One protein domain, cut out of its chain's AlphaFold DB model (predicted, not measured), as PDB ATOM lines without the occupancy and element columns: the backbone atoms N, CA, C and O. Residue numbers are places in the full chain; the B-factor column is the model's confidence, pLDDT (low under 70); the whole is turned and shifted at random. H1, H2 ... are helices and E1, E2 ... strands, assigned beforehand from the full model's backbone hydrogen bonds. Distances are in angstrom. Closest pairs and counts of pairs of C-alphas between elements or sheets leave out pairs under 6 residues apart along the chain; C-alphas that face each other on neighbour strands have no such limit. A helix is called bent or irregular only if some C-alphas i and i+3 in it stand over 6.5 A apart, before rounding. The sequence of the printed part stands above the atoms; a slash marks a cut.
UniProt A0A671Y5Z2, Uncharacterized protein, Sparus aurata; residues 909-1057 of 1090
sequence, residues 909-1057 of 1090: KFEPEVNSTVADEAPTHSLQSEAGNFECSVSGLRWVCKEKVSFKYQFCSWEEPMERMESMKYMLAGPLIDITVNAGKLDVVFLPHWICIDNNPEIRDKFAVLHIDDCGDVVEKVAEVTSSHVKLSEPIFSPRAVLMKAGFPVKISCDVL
ATOM      1  N   LYS A 909     158.598 166.841 147.364       86.38
ATOM      2  CA  LYS A 909     159.429 165.900 146.596       86.38
ATOM      3  C   LYS A 909     160.915 166.214 146.756       86.38
ATOM      4  O   LYS A 909     161.322 167.365 146.604       86.38
ATOM      5  N   PHE A 910     161.709 165.182 147.020       81.44
ATOM      6  CA  PHE A 910     163.140 165.282 147.284       81.44
ATOM      7  C   PHE A 910     163.916 164.216 146.493       81.44
ATOM      8  O   PHE A 910     163.577 163.031 146.535       81.44
ATOM      9  N   GLU A 911     164.962 164.627 145.777       83.94
ATOM     10  CA  GLU A 911     165.857 163.727 145.036       83.94
ATOM     11  C   GLU A 911     167.054 163.309 145.915       83.94
ATOM     12  O   GLU A 911     167.692 164.179 146.509       83.94
ATOM     13  N   PRO A 912     167.370 162.004 146.040       87.00
ATOM     14  CA  PRO A 912     168.500 161.526 146.835       87.00
ATOM     15  C   PRO A 912     169.845 161.711 146.124       87.00
ATOM     16  O   PRO A 912     169.950 161.561 144.906       87.00
ATOM     17  N   GLU A 913     170.905 161.922 146.901       84.69
ATOM     18  CA  GLU A 913     172.283 161.884 146.408       84.69
ATOM     19  C   GLU A 913     172.746 160.427 146.257       84.69
ATOM     20  O   GLU A 913     172.680 159.640 147.205       84.69
ATOM     21  N   VAL A 914     173.202 160.044 145.062       79.56
ATOM     22  CA  VAL A 914     173.631 158.669 144.758       79.56
ATOM     23  C   VAL A 914     175.140 158.538 144.947       79.56
ATOM     24  O   VAL A 914     175.912 159.167 144.225       79.56
ATOM     25  N   ASN A 915     175.559 157.680 145.877       70.81
ATOM     26  CA  ASN A 915     176.960 157.328 146.088       70.81
ATOM     27  C   ASN A 915     177.202 155.902 145.568       70.81
ATOM     28  O   ASN A 915     176.771 154.927 146.181       70.81
ATOM     29  N   SER A 916     177.884 155.775 144.428       57.69
ATOM     30  CA  SER A 916     178.288 154.485 143.850       57.69
ATOM     31  C   SER A 916     179.777 154.267 144.113       57.69
ATOM     32  O   SER A 916     180.611 154.779 143.368       57.69
ATOM     33  N   THR A 917     180.137 153.571 145.194       51.62
ATOM     34  CA  THR A 917     181.552 153.428 145.587       51.62
ATOM     35  C   THR A 917     182.249 152.152 145.106       51.62
ATOM     36  O   THR A 917     183.475 152.131 145.134       51.62
ATOM     37  N   VAL A 918     181.553 151.130 144.590       53.19
ATOM     38  CA  VAL A 918     182.180 149.916 144.018       53.19
ATOM     39  C   VAL A 918     181.291 149.336 142.907       53.19
ATOM     40  O   VAL A 918     180.072 149.399 143.004       53.19
ATOM     41  N   ALA A 919     181.889 148.777 141.848       51.59
ATOM     42  CA  ALA A 919     181.200 148.303 140.637       51.59
ATOM     43  C   ALA A 919     180.307 147.048 140.811       51.59
ATOM     44  O   ALA A 919     179.764 146.581 139.816       51.59
ATOM     45  N   ASP A 920     180.156 146.531 142.034       52.56
ATOM     46  CA  ASP A 920     179.430 145.284 142.345       52.56
ATOM     47  C   ASP A 920     178.472 145.414 143.556       52.56
ATOM     48  O   ASP A 920     177.852 144.437 143.962       52.56
ATOM     49  N   GLU A 921     178.329 146.608 144.152       59.25
ATOM     50  CA  GLU A 921     177.401 146.850 145.273       59.25
ATOM     51  C   GLU A 921     176.203 147.700 144.821       59.25
ATOM     52  O   GLU A 921     176.360 148.653 144.052       59.25
ATOM     53  N   ALA A 922     174.996 147.379 145.312       63.34
ATOM     54  CA  ALA A 922     173.791 148.132 144.964       63.34
ATOM     55  C   ALA A 922     173.928 149.619 145.369       63.34
ATOM     56  O   ALA A 922     174.495 149.925 146.424       63.34
ATOM     57  N   PRO A 923     173.432 150.566 144.554       76.31
ATOM     58  CA  PRO A 923     173.653 151.993 144.772       76.31
ATOM     59  C   PRO A 923     173.088 152.454 146.121       76.31
ATOM     60  O   PRO A 923     171.938 152.176 146.460       76.31
ATOM     61  N   THR A 924     173.899 153.188 146.886       83.25
ATOM     62  CA  THR A 924     173.465 153.782 148.156       83.25
ATOM     63  C   THR A 924     172.918 155.185 147.910       83.25
ATOM     64  O   THR A 924     173.610 156.051 147.368       83.25
ATOM     65  N   HIS A 925     171.690 155.427 148.357       87.38
ATOM     66  CA  HIS A 925     170.987 156.699 148.212       87.38
ATOM     67  C   HIS A 925     170.990 157.455 149.539       87.38
ATOM     68  O   HIS A 925     170.476 156.958 150.535       87.38
ATOM     69  N   SER A 926     171.569 158.653 149.570       86.88
ATOM     70  CA  SER A 926     171.653 159.498 150.766       86.88
ATOM     71  C   SER A 926     170.636 160.634 150.702       86.88
ATOM     72  O   SER A 926     170.471 161.285 149.672       86.88
ATOM     73  N   LEU A 927     169.947 160.879 151.814       88.06
ATOM     74  CA  LEU A 927     168.928 161.912 151.969       88.06
ATOM     75  C   LEU A 927     169.255 162.794 153.176       88.06
ATOM     76  O   LEU A 927     169.696 162.313 154.225       88.06
ATOM     77  N   GLN A 928     169.021 164.098 153.032       87.94
ATOM     78  CA  GLN A 928     169.123 165.068 154.118       87.94
ATOM     79  C   GLN A 928     167.953 166.047 154.047       87.94
ATOM     80  O   GLN A 928     167.726 166.680 153.024       87.94
ATOM     81  N   SER A 929     167.227 166.193 155.152       87.25
ATOM     82  CA  SER A 929     166.035 167.044 155.229       87.25
ATOM     83  C   SER A 929     165.991 167.824 156.539       87.25
ATOM     84  O   SER A 929     166.469 167.344 157.567       87.25
ATOM     85  N   GLU A 930     165.432 169.033 156.489       86.88
ATOM     86  CA  GLU A 930     165.031 169.797 157.678       86.88
ATOM     87  C   GLU A 930     163.680 169.279 158.203       86.88
ATOM     88  O   GLU A 930     163.108 168.367 157.616       86.88
ATOM     89  N   ALA A 931     163.146 169.840 159.289       87.25
ATOM     90  CA  ALA A 931     161.853 169.411 159.827       87.25
ATOM     91  C   ALA A 931     160.708 169.597 158.808       87.25
ATOM     92  O   ALA A 931     160.529 170.693 158.267       87.25
ATOM     93  N   GLY A 932     159.912 168.554 158.562       87.19
ATOM     94  CA  GLY A 932     158.821 168.590 157.583       87.19
ATOM     95  C   GLY A 932     158.346 167.218 157.095       87.19
ATOM     96  O   GLY A 932     158.665 166.186 157.687       87.19
ATOM     97  N   ASN A 933     157.566 167.239 156.006       89.94
ATOM     98  CA  ASN A 933     157.024 166.064 155.318       89.94
ATOM     99  C   ASN A 933     157.647 165.959 153.922       89.94
ATOM    100  O   ASN A 933     157.487 166.868 153.097       89.94
ATOM    101  N   PHE A 934     158.310 164.844 153.637       90.75
ATOM    102  CA  PHE A 934     159.050 164.665 152.390       90.75
ATOM    103  C   PHE A 934     158.731 163.328 151.732       90.75
ATOM    104  O   PHE A 934     158.400 162.356 152.409       90.75
ATOM    105  N   GLU A 935     158.850 163.296 150.409       92.31
ATOM    106  CA  GLU A 935     158.715 162.101 149.577       92.31
ATOM    107  C   GLU A 935     159.949 161.971 148.682       92.31
ATOM    108  O   GLU A 935     160.313 162.907 147.966       92.31
ATOM    109  N   CYS A 936     160.593 160.807 148.710       89.12
ATOM    110  CA  CYS A 936     161.714 160.511 147.834       89.12
ATOM    111  C   CYS A 936     161.200 160.243 146.419       89.12
ATOM    112  O   CYS A 936     160.386 159.347 146.208       89.12
ATOM    113  N   SER A 937     161.716 160.971 145.431       85.19
ATOM    114  CA  SER A 937     161.323 160.789 144.027       85.19
ATOM    115  C   SER A 937     161.779 159.457 143.415       85.19
ATOM    116  O   SER A 937     161.230 159.062 142.391       85.19
ATOM    117  N   VAL A 938     162.766 158.782 144.017       84.38
ATOM    118  CA  VAL A 938     163.357 157.534 143.503       84.38
ATOM    119  C   VAL A 938     162.746 156.306 144.169       84.38
ATOM    120  O   VAL A 938     162.314 155.390 143.480       84.38
ATOM    121  N   SER A 939     162.709 156.262 145.503       83.81
ATOM    122  CA  SER A 939     162.170 155.105 146.229       83.81
ATOM    123  C   SER A 939     160.688 155.201 146.543       83.81
ATOM    124  O   SER A 939     160.113 154.211 146.971       83.81
ATOM    125  N   GLY A 940     160.073 156.376 146.401       87.06
ATOM    126  CA  GLY A 940     158.719 156.620 146.895       87.06
ATOM    127  C   GLY A 940     158.623 156.669 148.422       87.06
ATOM    128  O   GLY A 940     157.552 156.946 148.936       87.06
ATOM    129  N   LEU A 941     159.712 156.451 149.175       89.62
ATOM    130  CA  LEU A 941     159.695 156.550 150.637       89.62
ATOM    131  C   LEU A 941     159.191 157.922 151.073       89.62
ATOM    132  O   LEU A 941     159.735 158.944 150.647       89.62
ATOM    133  N   ARG A 942     158.222 157.946 151.991       91.88
ATOM    134  CA  ARG A 942     157.801 159.192 152.640       91.88
ATOM    135  C   ARG A 942     158.209 159.197 154.091       91.88
ATOM    136  O   ARG A 942     158.138 158.171 154.766       91.88
ATOM    137  N   TRP A 943     158.616 160.352 154.592       90.25
ATOM    138  CA  TRP A 943     158.987 160.483 155.992       90.25
ATOM    139  C   TRP A 943     158.550 161.811 156.583       90.25
ATOM    140  O   TRP A 943     158.410 162.824 155.894       90.25
ATOM    141  N   VAL A 944     158.333 161.767 157.892       88.69
ATOM    142  CA  VAL A 944     158.043 162.929 158.721       88.69
ATOM    143  C   VAL A 944     159.122 163.022 159.786       88.69
ATOM    144  O   VAL A 944     159.376 162.057 160.513       88.69
ATOM    145  N   CYS A 945     159.744 164.191 159.885       86.44
ATOM    146  CA  CYS A 945     160.741 164.496 160.901       86.44
ATOM    147  C   CYS A 945     160.451 165.852 161.550       86.44
ATOM    148  O   CYS A 945     160.107 166.825 160.880       86.44
ATOM    149  N   LYS A 946     160.589 165.926 162.877       86.06
ATOM    150  CA  LYS A 946     160.469 167.183 163.642       86.06
ATOM    151  C   LYS A 946     161.771 167.973 163.743       86.06
ATOM    152  O   LYS A 946     161.761 169.118 164.184       86.06
ATOM    153  N   GLU A 947     162.881 167.361 163.356       86.56
ATOM    154  CA  GLU A 947     164.218 167.944 163.372       86.56
ATOM    155  C   GLU A 947     164.957 167.608 162.078       86.56
ATOM    156  O   GLU A 947     164.450 166.886 161.219       86.56
ATOM    157  N   LYS A 948     166.165 168.147 161.931       88.56
ATOM    158  CA  LYS A 948     167.027 167.832 160.800       88.56
ATOM    159  C   LYS A 948     167.460 166.368 160.856       88.56
ATOM    160  O   LYS A 948     168.073 165.945 161.833       88.56
ATOM    161  N   VAL A 949     167.199 165.622 159.785       89.62
ATOM    162  CA  VAL A 949     167.562 164.203 159.665       89.62
ATOM    163  C   VAL A 949     168.413 163.988 158.419       89.62
ATOM    164  O   VAL A 949     168.129 164.537 157.353       89.62
ATOM    165  N   SER A 950     169.447 163.161 158.553       88.56
ATOM    166  CA  SER A 950     170.157 162.546 157.438       88.56
ATOM    167  C   SER A 950     170.107 161.029 157.561       88.56
ATOM    168  O   SER A 950     170.398 160.474 158.620       88.56
ATOM    169  N   PHE A 951     169.757 160.350 156.477       89.62
ATOM    170  CA  PHE A 951     169.712 158.894 156.408       89.62
ATOM    171  C   PHE A 951     170.102 158.423 155.013       89.62
ATOM    172  O   PHE A 951     170.093 159.194 154.055       89.62
ATOM    173  N   LYS A 952     170.468 157.154 154.905       90.06
ATOM    174  CA  LYS A 952     170.726 156.478 153.641       90.06
ATOM    175  C   LYS A 952     169.790 155.292 153.485       90.06
ATOM    176  O   LYS A 952     169.306 154.755 154.480       90.06
ATOM    177  N   TYR A 953     169.555 154.889 152.248       89.94
ATOM    178  CA  TYR A 953     168.863 153.649 151.959       89.94
ATOM    179  C   TYR A 953     169.466 152.925 150.755       89.94
ATOM    180  O   TYR A 953     170.123 153.537 149.906       89.94
ATOM    181  N   GLN A 954     169.217 151.624 150.686       87.81
ATOM    182  CA  GLN A 954     169.608 150.748 149.586       87.81
ATOM    183  C   GLN A 954     168.449 149.800 149.268       87.81
ATOM    184  O   GLN A 954     167.714 149.387 150.164       87.81
ATOM    185  N   PHE A 955     168.271 149.469 147.991       86.81
ATOM    186  CA  PHE A 955     167.357 148.398 147.606       86.81
ATOM    187  C   PHE A 955     168.063 147.047 147.733       86.81
ATOM    188  O   PHE A 955     169.180 146.887 147.238       86.81
ATOM    189  N   CYS A 956     167.417 146.082 148.379       83.38
ATOM    190  CA  CYS A 956     167.976 144.753 148.618       83.38
ATOM    191  C   CYS A 956     167.336 143.701 147.702       83.38
ATOM    192  O   CYS A 956     166.197 143.855 147.259       83.38
ATOM    193  N   SER A 957     168.059 142.608 147.448       79.69
ATOM    194  CA  SER A 957     167.539 141.482 146.666       79.69
ATOM    195  C   SER A 957     166.495 140.688 147.453       79.69
ATOM    196  O   SER A 957     166.680 140.380 148.632       79.69
ATOM    197  N   TRP A 958     165.417 140.308 146.769       82.06
ATOM    198  CA  TRP A 958     164.409 139.386 147.292       82.06
ATOM    199  C   TRP A 958     164.801 137.909 147.163       82.06
ATOM    200  O   TRP A 958     164.095 137.073 147.716       82.06
ATOM    201  N   GLU A 959     165.890 137.565 146.467       74.38
ATOM    202  CA  GLU A 959     166.249 136.168 146.166       74.38
ATOM    203  C   GLU A 959     166.333 135.280 147.418       74.38
ATOM    204  O   GLU A 959     165.775 134.186 147.426       74.38
ATOM    205  N   GLU A 960     166.948 135.755 148.504       73.31
ATOM    206  CA  GLU A 960     167.087 134.963 149.737       73.31
ATOM    207  C   GLU A 960     165.839 134.979 150.653       73.31
ATOM    208  O   GLU A 960     165.526 133.953 151.268       73.31
ATOM    209  N   PRO A 961     165.106 136.100 150.832       78.94
ATOM    210  CA  PRO A 961     163.910 136.115 151.685       78.94
ATOM    211  C   PRO A 961     162.640 135.559 151.015       78.94
ATOM    212  O   PRO A 961     161.713 135.169 151.723       78.94
ATOM    213  N   MET A 962     162.570 135.505 149.679       79.75
ATOM    214  CA  MET A 962     161.347 135.159 148.933       79.75
ATOM    215  C   MET A 962     160.796 133.772 149.283       79.75
ATOM    216  O   MET A 962     159.633 133.666 149.676       79.75
ATOM    217  N   GLU A 963     161.625 132.725 149.227       78.69
ATOM    218  CA  GLU A 963     161.197 131.348 149.536       78.69
ATOM    219  C   GLU A 963     160.664 131.223 150.978       78.69
ATOM    220  O   GLU A 963     159.688 130.515 151.253       78.69
ATOM    221  N   ARG A 964     161.263 131.974 151.914       82.31
ATOM    222  CA  ARG A 964     160.840 132.015 153.321       82.31
ATOM    223  C   ARG A 964     159.463 132.667 153.467       82.31
ATOM    224  O   ARG A 964     158.622 132.134 154.194       82.31
ATOM    225  N   MET A 965     159.185 133.755 152.744       86.06
ATOM    226  CA  MET A 965     157.881 134.434 152.780       86.06
ATOM    227  C   MET A 965     156.751 133.583 152.194       86.06
ATOM    228  O   MET A 965     155.666 133.513 152.782       86.06
ATOM    229  N   GLU A 966     157.017 132.875 151.096       80.31
ATOM    230  CA  GLU A 966     156.050 131.951 150.496       80.31
ATOM    231  C   GLU A 966     155.681 130.819 151.465       80.31
ATOM    232  O   GLU A 966     154.498 130.509 151.644       80.31
ATOM    233  N   SER A 967     156.671 130.265 152.181       80.06
ATOM    234  CA  SER A 967     156.444 129.231 153.202       80.06
ATOM    235  C   SER A 967     155.553 129.712 154.360       80.06
ATOM    236  O   SER A 967     154.745 128.950 154.897       80.06
ATOM    237  N   MET A 968     155.627 131.005 154.693       81.19
ATOM    238  CA  MET A 968     154.800 131.656 155.713       81.19
ATOM    239  C   MET A 968     153.437 132.135 155.187       81.19
ATOM    240  O   MET A 968     152.671 132.746 155.936       81.19
ATOM    241  N   LYS A 969     153.096 131.815 153.930       86.12
ATOM    242  CA  LYS A 969     151.867 132.238 153.236       86.12
ATOM    243  C   LYS A 969     151.748 133.756 153.108       86.12
ATOM    244  O   LYS A 969     150.652 134.303 153.252       86.12
ATOM    245  N   TYR A 970     152.854 134.432 152.821       89.19
ATOM    246  CA  TYR A 970     152.869 135.839 152.440       89.19
ATOM    247  C   TYR A 970     153.307 135.992 150.985       89.19
ATOM    248  O   TYR A 970     154.077 135.194 150.462       89.19
ATOM    249  N   MET A 971     152.793 137.032 150.340       88.56
ATOM    250  CA  MET A 971     153.253 137.518 149.049       88.56
ATOM    251  C   MET A 971     153.868 138.908 149.202       88.56
ATOM    252  O   MET A 971     153.519 139.665 150.115       88.56
ATOM    253  N   LEU A 972     154.770 139.238 148.282       89.31
ATOM    254  CA  LEU A 972     155.468 140.517 148.259       89.31
ATOM    255  C   LEU A 972     154.507 141.635 147.840       89.31
ATOM    256  O   LEU A 972     153.782 141.515 146.847       89.31
ATOM    257  N   ALA A 973     154.500 142.723 148.603       89.75
ATOM    258  CA  ALA A 973     153.605 143.855 148.390       89.75
ATOM    259  C   ALA A 973     154.348 145.185 148.180       89.75
ATOM    260  O   ALA A 973     153.712 146.142 147.756       89.75
ATOM    261  N   GLY A 974     155.660 145.253 148.414       90.56
ATOM    262  CA  GLY A 974     156.491 146.435 148.168       90.56
ATOM    263  C   GLY A 974     157.984 146.084 148.061       90.56
ATOM    264  O   GLY A 974     158.354 144.935 148.319       90.56
ATOM    265  N   PRO A 975     158.843 147.048 147.685       90.44
ATOM    266  CA  PRO A 975     160.285 146.834 147.573       90.44
ATOM    267  C   PRO A 975     160.928 146.535 148.937       90.44
ATOM    268  O   PRO A 975     160.460 147.023 149.971       90.44
ATOM    269  N   LEU A 976     162.017 145.757 148.934       89.12
ATOM    270  CA  LEU A 976     162.855 145.539 150.115       89.12
ATOM    271  C   LEU A 976     163.891 146.655 150.208       89.12
ATOM    272  O   LEU A 976     164.741 146.804 149.330       89.12
ATOM    273  N   ILE A 977     163.788 147.454 151.265       88.94
ATOM    274  CA  ILE A 977     164.604 148.646 151.459       88.94
ATOM    275  C   ILE A 977     165.326 148.529 152.796       88.94
ATOM    276  O   ILE A 977     164.685 148.435 153.843       88.94
ATOM    277  N   ASP A 978     166.652 148.588 152.761       88.00
ATOM    278  CA  ASP A 978     167.467 148.789 153.953       88.00
ATOM    279  C   ASP A 978     167.649 150.284 154.191       88.00
ATOM    280  O   ASP A 978     168.153 150.999 153.326       88.00
ATOM    281  N   ILE A 979     167.183 150.773 155.340       87.62
ATOM    282  CA  ILE A 979     167.239 152.186 155.721       87.62
ATOM    283  C   ILE A 979     168.178 152.303 156.911       87.62
ATOM    284  O   ILE A 979     167.920 151.714 157.952       87.62
ATOM    285  N   THR A 980     169.212 153.135 156.808       86.31
ATOM    286  CA  THR A 980     170.123 153.454 157.915       86.31
ATOM    287  C   THR A 980     170.088 154.951 158.208       86.31
ATOM    288  O   THR A 980     170.400 155.767 157.341       86.31
ATOM    289  N   VAL A 981     169.760 155.343 159.439       86.19
ATOM    290  CA  VAL A 981     169.806 156.757 159.844       86.19
ATOM    291  C   VAL A 981     171.220 157.149 160.263       86.19
ATOM    292  O   VAL A 981     171.817 156.517 161.129       86.19
ATOM    293  N   ASN A 982     171.744 158.214 159.656       85.25
ATOM    294  CA  ASN A 982     173.084 158.734 159.926       85.25
ATOM    295  C   ASN A 982     173.065 159.806 161.031       85.25
ATOM    296  O   ASN A 982     173.992 159.880 161.834       85.25
ATOM    297  N   ALA A 983     172.031 160.655 161.065       81.81
ATOM    298  CA  ALA A 983     171.852 161.714 162.061       81.81
ATOM    299  C   ALA A 983     170.373 162.122 162.204       81.81
ATOM    300  O   ALA A 983     169.656 162.181 161.207       81.81
ATOM    301  N   GLY A 984     169.946 162.472 163.424       83.06
ATOM    302  CA  GLY A 984     168.562 162.854 163.756       83.06
ATOM    303  C   GLY A 984     167.628 161.654 163.971       83.06
ATOM    304  O   GLY A 984     168.066 160.504 163.924       83.06
ATOM    305  N   LYS A 985     166.338 161.912 164.218       83.19
ATOM    306  CA  LYS A 985     165.300 160.879 164.394       83.19
ATOM    307  C   LYS A 985     164.173 161.007 163.358       83.19
ATOM    308  O   LYS A 985     163.577 162.071 163.215       83.19
ATOM    309  N   LEU A 986     163.830 159.906 162.681       83.50
ATOM    310  CA  LEU A 986     162.610 159.815 161.865       83.50
ATOM    311  C   LEU A 986     161.424 159.445 162.765       83.50
ATOM    312  O   LEU A 986     161.441 158.403 163.418       83.50
ATOM    313  N   ASP A 987     160.402 160.301 162.812       81.00
ATOM    314  CA  ASP A 987     159.212 160.075 163.642       81.00
ATOM    315  C   ASP A 987     158.265 159.051 162.998       81.00
ATOM    316  O   ASP A 987     157.726 158.170 163.670       81.00
ATOM    317  N   VAL A 988     158.050 159.181 161.685       86.69
ATOM    318  CA  VAL A 988     157.160 158.318 160.901       86.69
ATOM    319  C   VAL A 988     157.782 158.071 159.534       86.69
ATOM    320  O   VAL A 988     158.223 159.017 158.880       86.69
ATOM    321  N   VAL A 989     157.767 156.816 159.090       88.75
ATOM    322  CA  VAL A 989     158.174 156.419 157.736       88.75
ATOM    323  C   VAL A 989     157.018 155.694 157.066       88.75
ATOM    324  O   VAL A 989     156.332 154.889 157.688       88.75
ATOM    325  N   PHE A 990     156.798 155.984 155.795       90.62
ATOM    326  CA  PHE A 990     155.811 155.332 154.957       90.62
ATOM    327  C   PHE A 990     156.546 154.506 153.905       90.62
ATOM    328  O   PHE A 990     157.275 155.059 153.077       90.62
ATOM    329  N   LEU A 991     156.364 153.187 153.957       90.31
ATOM    330  CA  LEU A 991     156.921 152.259 152.977       90.31
ATOM    331  C   LEU A 991     155.967 152.132 151.786       90.31
ATOM    332  O   LEU A 991     154.778 151.893 152.014       90.31
ATOM    333  N   PRO A 992     156.448 152.265 150.543       91.00
ATOM    334  CA  PRO A 992     155.611 152.113 149.360       91.00
ATOM    335  C   PRO A 992     155.147 150.661 149.193       91.00
ATOM    336  O   PRO A 992     155.863 149.715 149.527       91.00
ATOM    337  N   HIS A 993     153.954 150.483 148.633       90.62
ATOM    338  CA  HIS A 993     153.450 149.190 148.190       90.62
ATOM    339  C   HIS A 993     152.779 149.301 146.821       90.62
ATOM    340  O   HIS A 993     152.219 150.332 146.456       90.62
ATOM    341  N   TRP A 994     152.774 148.201 146.076       90.06
ATOM    342  CA  TRP A 994     152.145 148.107 144.759       90.06
ATOM    343  C   TRP A 994     150.735 147.509 144.797       90.06
ATOM    344  O   TRP A 994     150.124 147.313 143.754       90.06
ATOM    345  N   ILE A 995     150.188 147.194 145.972       87.00
ATOM    346  CA  ILE A 995     148.820 146.664 146.099       87.00
ATOM    347  C   ILE A 995     147.788 147.794 146.001       87.00
ATOM    348  O   ILE A 995     147.891 148.781 146.721       87.00
ATOM    349  N   CYS A 996     146.759 147.636 145.168       83.44
ATOM    350  CA  CYS A 996     145.662 148.601 145.067       83.44
ATOM    351  C   CYS A 996     144.614 148.349 146.168       83.44
ATOM    352  O   CYS A 996     143.967 147.300 146.177       83.44
ATOM    353  N   ILE A 997     144.430 149.310 147.081       72.38
ATOM    354  CA  ILE A 997     143.587 149.162 148.290       72.38
ATOM    355  C   ILE A 997     142.209 149.822 148.147       72.38
ATOM    356  O   ILE A 997     141.309 149.542 148.940       72.38
ATOM    357  N   ASP A 998     142.015 150.648 147.118       62.03
ATOM    358  CA  ASP A 998     140.922 151.627 147.034       62.03
ATOM    359  C   ASP A 998     139.498 151.035 147.080       62.03
ATOM    360  O   ASP A 998     138.555 151.761 147.377       62.03
ATOM    361  N   ASN A 999     139.338 149.714 146.904       55.66
ATOM    362  CA  ASN A 999     138.032 149.058 146.771       55.66
ATOM    363  C   ASN A 999     137.742 147.937 147.794       55.66
ATOM    364  O   ASN A 999     136.750 147.228 147.627       55.66
ATOM    365  N   ASN A1000     138.577 147.706 148.820       59.97
ATOM    366  CA  ASN A1000     138.268 146.674 149.827       59.97
ATOM    367  C   ASN A1000     138.885 146.960 151.219       59.97
ATOM    368  O   ASN A1000     140.082 146.725 151.428       59.97
ATOM    369  N   PRO A1001     138.086 147.408 152.208       63.81
ATOM    370  CA  PRO A1001     138.576 147.676 153.560       63.81
ATOM    371  C   PRO A1001     139.051 146.413 154.305       63.81
ATOM    372  O   PRO A1001     139.877 146.537 155.208       63.81
ATOM    373  N   GLU A1002     138.622 145.206 153.910       67.94
ATOM    374  CA  GLU A1002     139.017 143.936 154.546       67.94
ATOM    375  C   GLU A1002     140.474 143.526 154.255       67.94
ATOM    376  O   GLU A1002     141.045 142.687 154.961       67.94
ATOM    377  N   ILE A1003     141.100 144.119 153.228       75.31
ATOM    378  CA  ILE A1003     142.492 143.829 152.840       75.31
ATOM    379  C   ILE A1003     143.479 144.574 153.749       75.31
ATOM    380  O   ILE A1003     144.597 144.103 153.954       75.31
ATOM    381  N   ARG A1004     143.070 145.688 154.376       74.44
ATOM    382  CA  ARG A1004     143.945 146.506 155.240       74.44
ATOM    383  C   ARG A1004     144.531 145.708 156.408       74.44
ATOM    384  O   ARG A1004     145.709 145.849 156.718       74.44
ATOM    385  N   ASP A1005     143.753 144.789 156.980       78.62
ATOM    386  CA  ASP A1005     144.186 143.885 158.057       78.62
ATOM    387  C   ASP A1005     145.089 142.725 157.593       78.62
ATOM    388  O   ASP A1005     145.538 141.914 158.412       78.62
ATOM    389  N   LYS A1006     145.327 142.593 156.282       86.88
ATOM    390  CA  LYS A1006     146.158 141.538 155.680       86.88
ATOM    391  C   LYS A1006     147.577 142.002 155.365       86.88
ATOM    392  O   LYS A1006     148.400 141.147 155.031       86.88
ATOM    393  N   PHE A1007     147.851 143.303 155.481       90.25
ATOM    394  CA  PHE A1007     149.191 143.858 155.347       90.25
ATOM    395  C   PHE A1007     150.043 143.541 156.571       90.25
ATOM    396  O   PHE A1007     149.587 143.585 157.718       90.25
ATOM    397  N   ALA A1008     151.303 143.254 156.301       89.44
ATOM    398  CA  ALA A1008     152.336 143.107 157.300       89.44
ATOM    399  C   ALA A1008     153.620 143.772 156.800       89.44
ATOM    400  O   ALA A1008     153.760 144.042 155.608       89.44
ATOM    401  N   VAL A1009     154.551 144.047 157.702       89.69
ATOM    402  CA  VAL A1009     155.886 144.528 157.343       89.69
ATOM    403  C   VAL A1009     156.897 143.481 157.756       89.69
ATOM    404  O   VAL A1009     156.924 143.053 158.908       89.69
ATOM    405  N   LEU A1010     157.700 143.050 156.793       88.75
ATOM    406  CA  LEU A1010     158.879 142.243 157.043       88.75
ATOM    407  C   LEU A1010     159.955 143.120 157.667       88.75
ATOM    408  O   LEU A1010     160.215 144.224 157.189       88.75
ATOM    409  N   HIS A1011     160.591 142.583 158.692       86.06
ATOM    410  CA  HIS A1011     161.766 143.111 159.353       86.06
ATOM    411  C   HIS A1011     162.800 141.983 159.380       86.06
ATOM    412  O   HIS A1011     162.534 140.926 159.947       86.06
ATOM    413  N   ILE A1012     163.943 142.182 158.723       83.19
ATOM    414  CA  ILE A1012     165.061 141.229 158.736       83.19
ATOM    415  C   ILE A1012     166.152 141.805 159.639       83.19
ATOM    416  O   ILE A1012     166.684 142.869 159.331       83.19
ATOM    417  N   ASP A1013     166.478 141.124 160.735       75.94
ATOM    418  CA  ASP A1013     167.577 141.497 161.631       75.94
ATOM    419  C   ASP A1013     168.465 140.287 161.987       75.94
ATOM    420  O   ASP A1013     168.224 139.159 161.548       75.94
ATOM    421  N   ASP A1014     169.503 140.513 162.799       67.81
ATOM    422  CA  ASP A1014     170.439 139.468 163.251       67.81
ATOM    423  C   ASP A1014     169.766 138.359 164.097       67.81
ATOM    424  O   ASP A1014     170.381 137.324 164.368       67.81
ATOM    425  N   CYS A1015     168.518 138.560 164.538       61.53
ATOM    426  CA  CYS A1015     167.711 137.603 165.298       61.53
ATOM    427  C   CYS A1015     166.732 136.801 164.415       61.53
ATOM    428  O   CYS A1015     166.134 135.837 164.907       61.53
ATOM    429  N   GLY A1016     166.599 137.142 163.127       67.88
ATOM    430  CA  GLY A1016     165.811 136.423 162.124       67.88
ATOM    431  C   GLY A1016     164.749 137.283 161.429       67.88
ATOM    432  O   GLY A1016     164.683 138.496 161.593       67.88
ATOM    433  N   ASP A1017     163.895 136.637 160.629       80.25
ATOM    434  CA  ASP A1017     162.813 137.320 159.912       80.25
ATOM    435  C   ASP A1017     161.589 137.486 160.825       80.25
ATOM    436  O   ASP A1017     160.950 136.506 161.223       80.25
ATOM    437  N   VAL A1018     161.217 138.727 161.122       79.75
ATOM    438  CA  VAL A1018     160.039 139.065 161.929       79.75
ATOM    439  C   VAL A1018     158.984 139.729 161.046       79.75
ATOM    440  O   VAL A1018     159.271 140.639 160.273       79.75
ATOM    441  N   VAL A1019     157.731 139.278 161.159       84.38
ATOM    442  CA  VAL A1019     156.589 139.843 160.421       84.38
ATOM    443  C   VAL A1019     155.719 140.654 161.382       84.38
ATOM    444  O   VAL A1019     155.020 140.102 162.233       84.38
ATOM    445  N   GLU A1020     155.759 141.977 161.245       85.81
ATOM    446  CA  GLU A1020     155.059 142.942 162.094       85.81
ATOM    447  C   GLU A1020     153.676 143.286 161.510       85.81
ATOM    448  O   GLU A1020     153.518 143.461 160.299       85.81
ATOM    449  N   LYS A1021     152.643 143.413 162.358       80.94
ATOM    450  CA  LYS A1021     151.318 143.872 161.906       80.94
ATOM    451  C   LYS A1021     151.327 145.392 161.711       80.94
ATOM    452  O   LYS A1021     151.798 146.131 162.569       80.94
ATOM    453  N   VAL A1022     150.731 145.851 160.615       81.38
ATOM    454  CA  VAL A1022     150.616 147.276 160.283       81.38
ATOM    455  C   VAL A1022     149.406 147.914 160.969       81.38
ATOM    456  O   VAL A1022     148.326 147.325 161.003       81.38
ATOM    457  N   ALA A1023     149.580 149.130 161.494       66.19
ATOM    458  CA  ALA A1023     148.512 149.896 162.143       66.19
ATOM    459  C   ALA A1023     147.712 150.781 161.169       66.19
ATOM    460  O   ALA A1023     146.524 151.006 161.380       66.19
ATOM    461  N   GLU A1024     148.349 151.288 160.109       81.25
ATOM    462  CA  GLU A1024     147.734 152.214 159.156       81.25
ATOM    463  C   GLU A1024     148.292 151.977 157.744       81.25
ATOM    464  O   GLU A1024     149.507 151.943 157.535       81.25
ATOM    465  N   VAL A1025     147.383 151.803 156.783       82.94
ATOM    466  CA  VAL A1025     147.687 151.563 155.369       82.94
ATOM    467  C   VAL A1025     146.926 152.597 154.536       82.94
ATOM    468  O   VAL A1025     145.703 152.712 154.662       82.94
ATOM    469  N   THR A1026     147.645 153.367 153.726       83.12
ATOM    470  CA  THR A1026     147.094 154.319 152.748       83.12
ATOM    471  C   THR A1026     146.948 153.641 151.384       83.12
ATOM    472  O   THR A1026     147.240 152.463 151.261       83.12
ATOM    473  N   SER A1027     146.482 154.333 150.343       80.19
ATOM    474  CA  SER A1027     146.281 153.718 149.017       80.19
ATOM    475  C   SER A1027     147.564 153.205 148.349       80.19
ATOM    476  O   SER A1027     147.488 152.340 147.479       80.19
ATOM    477  N   SER A1028     148.731 153.717 148.749       84.12
ATOM    478  CA  SER A1028     150.031 153.378 148.154       84.12
ATOM    479  C   SER A1028     151.155 153.149 149.164       84.12
ATOM    480  O   SER A1028     152.262 152.804 148.755       84.12
ATOM    481  N   HIS A1029     150.916 153.364 150.463       90.25
ATOM    482  CA  HIS A1029     151.942 153.216 151.488       90.25
ATOM    483  C   HIS A1029     151.447 152.559 152.777       90.25
ATOM    484  O   HIS A1029     150.310 152.719 153.211       90.25
ATOM    485  N   VAL A1030     152.367 151.897 153.468       89.25
ATOM    486  CA  VAL A1030     152.206 151.416 154.840       89.25
ATOM    487  C   VAL A1030     152.928 152.355 155.796       89.25
ATOM    488  O   VAL A1030     154.113 152.625 155.622       89.25
ATOM    489  N   LYS A1031     152.238 152.815 156.840       88.62
ATOM    490  CA  LYS A1031     152.829 153.674 157.867       88.62
ATOM    491  C   LYS A1031     153.514 152.857 158.960       88.62
ATOM    492  O   LYS A1031     152.895 152.009 159.603       88.62
ATOM    493  N   LEU A1032     154.760 153.213 159.244       84.19
ATOM    494  CA  LEU A1032     155.549 152.757 160.380       84.19
ATOM    495  C   LEU A1032     155.717 153.903 161.376       84.19
ATOM    496  O   LEU A1032     156.263 154.959 161.046       84.19
ATOM    497  N   SER A1033     155.229 153.694 162.597       76.75
ATOM    498  CA  SER A1033     155.438 154.620 163.715       76.75
ATOM    499  C   SER A1033     156.635 154.123 164.517       76.75
ATOM    500  O   SER A1033     156.635 152.964 164.911       76.75
ATOM    501  N   GLU A1034     157.640 154.978 164.725       68.88
ATOM    502  CA  GLU A1034     158.901 154.621 165.403       68.88
ATOM    503  C   GLU A1034     159.645 153.427 164.761       68.88
ATOM    504  O   GLU A1034     159.825 152.385 165.391       68.88
ATOM    505  N   PRO A1035     160.078 153.545 163.490       68.56
ATOM    506  CA  PRO A1035     160.721 152.442 162.784       68.56
ATOM    507  C   PRO A1035     162.061 152.048 163.423       68.56
ATOM    508  O   PRO A1035     162.902 152.902 163.712       68.56
ATOM    509  N   ILE A1036     162.278 150.741 163.584       67.75
ATOM    510  CA  ILE A1036     163.597 150.161 163.871       67.75
ATOM    511  C   ILE A1036     164.291 149.935 162.525       67.75
ATOM    512  O   ILE A1036     163.710 149.337 161.622       67.75
ATOM    513  N   PHE A1037     165.496 150.470 162.366       71.31
ATOM    514  CA  PHE A1037     166.190 150.548 161.081       71.31
ATOM    515  C   PHE A1037     166.913 149.243 160.736       71.31
ATOM    516  O   PHE A1037     167.816 148.827 161.457       71.31
ATOM    517  N   SER A1038     166.474 148.620 159.646       73.25
ATOM    518  CA  SER A1038     166.908 147.329 159.108       73.25
ATOM    519  C   SER A1038     166.358 147.184 157.673       73.25
ATOM    520  O   SER A1038     165.501 147.991 157.276       73.25
ATOM    521  N   PRO A1039     166.706 146.118 156.927       81.56
ATOM    522  CA  PRO A1039     165.964 145.732 155.732       81.56
ATOM    523  C   PRO A1039     164.486 145.492 156.057       81.56
ATOM    524  O   PRO A1039     164.138 144.657 156.904       81.56
ATOM    525  N   ARG A1040     163.612 146.258 155.397       87.94
ATOM    526  CA  ARG A1040     162.160 146.217 155.586       87.94
ATOM    527  C   ARG A1040     161.408 146.206 154.270       87.94
ATOM    528  O   ARG A1040     161.814 146.832 153.295       87.94
ATOM    529  N   ALA A1041     160.273 145.524 154.272       88.31
ATOM    530  CA  ALA A1041     159.409 145.423 153.108       88.31
ATOM    531  C   ALA A1041     157.948 145.257 153.490       88.31
ATOM    532  O   ALA A1041     157.622 144.692 154.532       88.31
ATOM    533  N   VAL A1042     157.055 145.683 152.601       91.38
ATOM    534  CA  VAL A1042     155.623 145.436 152.759       91.38
ATOM    535  C   VAL A1042     155.281 144.037 152.242       91.38
ATOM    536  O   VAL A1042     155.631 143.663 151.122       91.38
ATOM    537  N   LEU A1043     154.557 143.274 153.057       90.44
ATOM    538  CA  LEU A1043     154.014 141.954 152.756       90.44
ATOM    539  C   LEU A1043     152.488 141.970 152.818       90.44
ATOM    540  O   LEU A1043     151.874 142.790 153.503       90.44
ATOM    541  N   MET A1044     151.871 140.988 152.170       89.06
ATOM    542  CA  MET A1044     150.440 140.733 152.288       89.06
ATOM    543  C   MET A1044     150.167 139.233 152.388       89.06
ATOM    544  O   MET A1044     150.851 138.436 151.751       89.06
ATOM    545  N   LYS A1045     149.183 138.810 153.190       85.31
ATOM    546  CA  LYS A1045     148.814 137.385 153.274       85.31
ATOM    547  C   LYS A1045     148.397 136.833 151.903       85.31
ATOM    548  O   LYS A1045     147.560 137.420 151.224       85.31
ATOM    549  N   ALA A1046     148.949 135.682 151.535       79.75
ATOM    550  CA  ALA A1046     148.646 134.974 150.298       79.75
ATOM    551  C   ALA A1046     147.251 134.316 150.341       79.75
ATOM    552  O   ALA A1046     146.725 134.004 151.412       79.75
ATOM    553  N   GLY A1047     146.666 134.072 149.163       74.19
ATOM    554  CA  GLY A1047     145.366 133.399 149.011       74.19
ATOM    555  C   GLY A1047     144.163 134.325 148.797       74.19
ATOM    556  O   GLY A1047     143.037 133.837 148.757       74.19
ATOM    557  N   PHE A1048     144.389 135.631 148.627       71.12
ATOM    558  CA  PHE A1048     143.351 136.610 148.296       71.12
ATOM    559  C   PHE A1048     143.615 137.221 146.912       71.12
ATOM    560  O   PHE A1048     144.760 137.572 146.621       71.12
ATOM    561  N   PRO A1049     142.591 137.363 146.049       72.75
ATOM    562  CA  PRO A1049     142.747 138.043 144.771       72.75
ATOM    563  C   PRO A1049     142.937 139.544 145.005       72.75
ATOM    564  O   PRO A1049     142.070 140.207 145.574       72.75
ATOM    565  N   VAL A1050     144.066 140.086 144.552       77.00
ATOM    566  CA  VAL A1050     144.395 141.510 144.676       77.00
ATOM    567  C   VAL A1050     144.860 142.087 143.350       77.00
ATOM    568  O   VAL A1050     145.455 141.392 142.526       77.00
ATOM    569  N   LYS A1051     144.581 143.374 143.141       83.12
ATOM    570  CA  LYS A1051     145.109 144.129 142.002       83.12
ATOM    571  C   LYS A1051     146.475 144.707 142.379       83.12
ATOM    572  O   LYS A1051     146.639 145.213 143.489       83.12
ATOM    573  N   ILE A1052     147.430 144.612 141.456       82.25
ATOM    574  CA  ILE A1052     148.804 145.095 141.623       82.25
ATOM    575  C   ILE A1052     149.065 146.194 140.588       82.25
ATOM    576  O   ILE A1052     148.758 146.014 139.410       82.25
ATOM    577  N   SER A1053     149.625 147.316 141.035       82.75
ATOM    578  CA  SER A1053     150.164 148.379 140.190       82.75
ATOM    579  C   SER A1053     151.535 147.964 139.658       82.75
ATOM    580  O   SER A1053     152.434 147.640 140.438       82.75
ATOM    581  N   CYS A1054     151.689 147.959 138.336       84.06
ATOM    582  CA  CYS A1054     152.893 147.492 137.655       84.06
ATOM    583  C   CYS A1054     153.393 148.519 136.636       84.06
ATOM    584  O   CYS A1054     152.596 149.170 135.957       84.06
ATOM    585  N   ASP A1055     154.710 148.560 136.452       83.50
ATOM    586  CA  ASP A1055     155.381 149.222 135.345       83.50
ATOM    587  C   ASP A1055     155.485 148.307 134.123       83.50
ATOM    588  O   ASP A1055     155.718 147.097 134.216       83.50
ATOM    589  N   VAL A1056     155.347 148.915 132.944       90.00
ATOM    590  CA  VAL A1056     155.586 148.260 131.656       90.00
ATOM    591  C   VAL A1056     156.897 148.780 131.083       90.00
ATOM    592  O   VAL A1056     156.963 149.897 130.569       90.00
ATOM    593  N   LEU A1057     157.939 147.952 131.132       84.31
ATOM    594  CA  LEU A1057     159.244 148.268 130.564       84.31
ATOM    595  C   LEU A1057     159.355 147.690 129.154       84.31
ATOM    596  O   LEU A1057     159.161 146.493 128.942       84.31
TER     597      LEU A1057
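What this domain is: This is residues 909 to 1057 of the 1090 residues of an uncharacterized protein of Sparus aurata (UniProt A0A671Y5Z2). A sandwich of strands, only partly face to face: one layer is the sheet E3 E4 E8 E11, the other a long twisted wall of two four-strand sheets, E1 E2 E5 E7 and E6 E12 E9 E10, which meet only at a point, at E7 and E12. H1 packs beside E6 at the far end of this wall from E1, H2 only grazes the wall near E12, and E13 lies away from the body at the end of a tail. The printed part has 149 residues, with two named helices and thirteen named strands in the order E1 E2 E3 E4 E5 H1 E6 E7 E8 H2 E9 E10 E11 E12 E13, and its class is mostly strand. In each of the three sheets neighbour strands are antiparallel. The whole is compact, with a radius of gyration of the C-alphas of 15.4 A and spans of 41 by 37 by 34 A.

How they stand to each other: Begin with the strongly twisted sheet of E1, residues 913 to 915, E2, 924 to 929, E5, 949 to 955, and E7, 977 to 983. E1 and E2 form a hairpin, with N 913 and O 926 2.9 A apart. Look next at E2 and E5, where N 927 and O 951 are 2.8 A apart, and at E5 and E7, where N 952 and O 980 are 2.8 A apart. E7 and E12, residues 1039 to 1045, meet only at a point, where C-alphas 978 and 1039 face each other at 3.8 A. E12 belongs to a second strongly twisted sheet, in the order E6, residues 970 to 972, E12, E9, 1007 to 1013, and E10, 1016 to 1021. Here N 971 and O 1044 are 2.8 A apart between E6 and E12, N 1010 and O 1041 2.8 A between E9 and E12, and N 1011 and O 1018 2.8 A across the hairpin E9 and E10. The third sheet runs E3, residues 932 to 936, E4, 942 to 945, E8, 988 to 992, and E11, 1029 to 1033. Across the hairpin E3 and E4, N 934 and O 943 are 3.0 A apart; between the neighbours E4 and E8, N 944 and O 988 are 2.9 A apart, and between the neighbours E8 and E11, N 1030 and O 991 are 2.8 A apart, each pair within hydrogen-bond range. In the sandwich the facing parts are 9.2 A centre to centre and their best planes 24 degrees apart; the closest C-alphas of E8 and E12 are those of Leu 991 and Val 1042, 6.9 A. H1, residues 959 to 967, is on the sheet of E6 at a height of 7.7 A, over none of its strands, but only just: 2 of its C-alphas fall on E12. The closest C-alphas of H1 and E6 are those of Met 965 and Met 971, 6.7 A. H2, residues 1001 to 1006, only grazes that sheet with residues 1003 to 1006. O i to N i+4 pairs are within range for 3 of 5 in H1 and 0 of 2 in H2, where 2 of 3 O i to N i+3 pairs are.

Where its parts are: Find C-alpha 913 at (172.283, 161.884, 146.408), where E1 begins. E5 runs 19.9 A from C-alpha 949 at (167.562, 164.203, 159.665); E9 is 19.6 A, E12 19.2 A and E7 18.3 A long. H1 is 13.9 A long and only just irregular, with C-alphas 960 and 963 6.9 A apart. E13, residues 1054 to 1057, pairs with no named strand and ends at C-alpha 1057, (159.244, 148.268, 130.564).

The domain as a whole: The two C-alphas farthest apart are those of Val 918 and Glu 1002, 44.8 A. The printed part has no cut and no long link. Mean pLDDT of the printed part is 81.7; look for values under 70 at residues 916 to 922, 998 to 1002, 1014 to 1016, 1023 and 1034 to 1036.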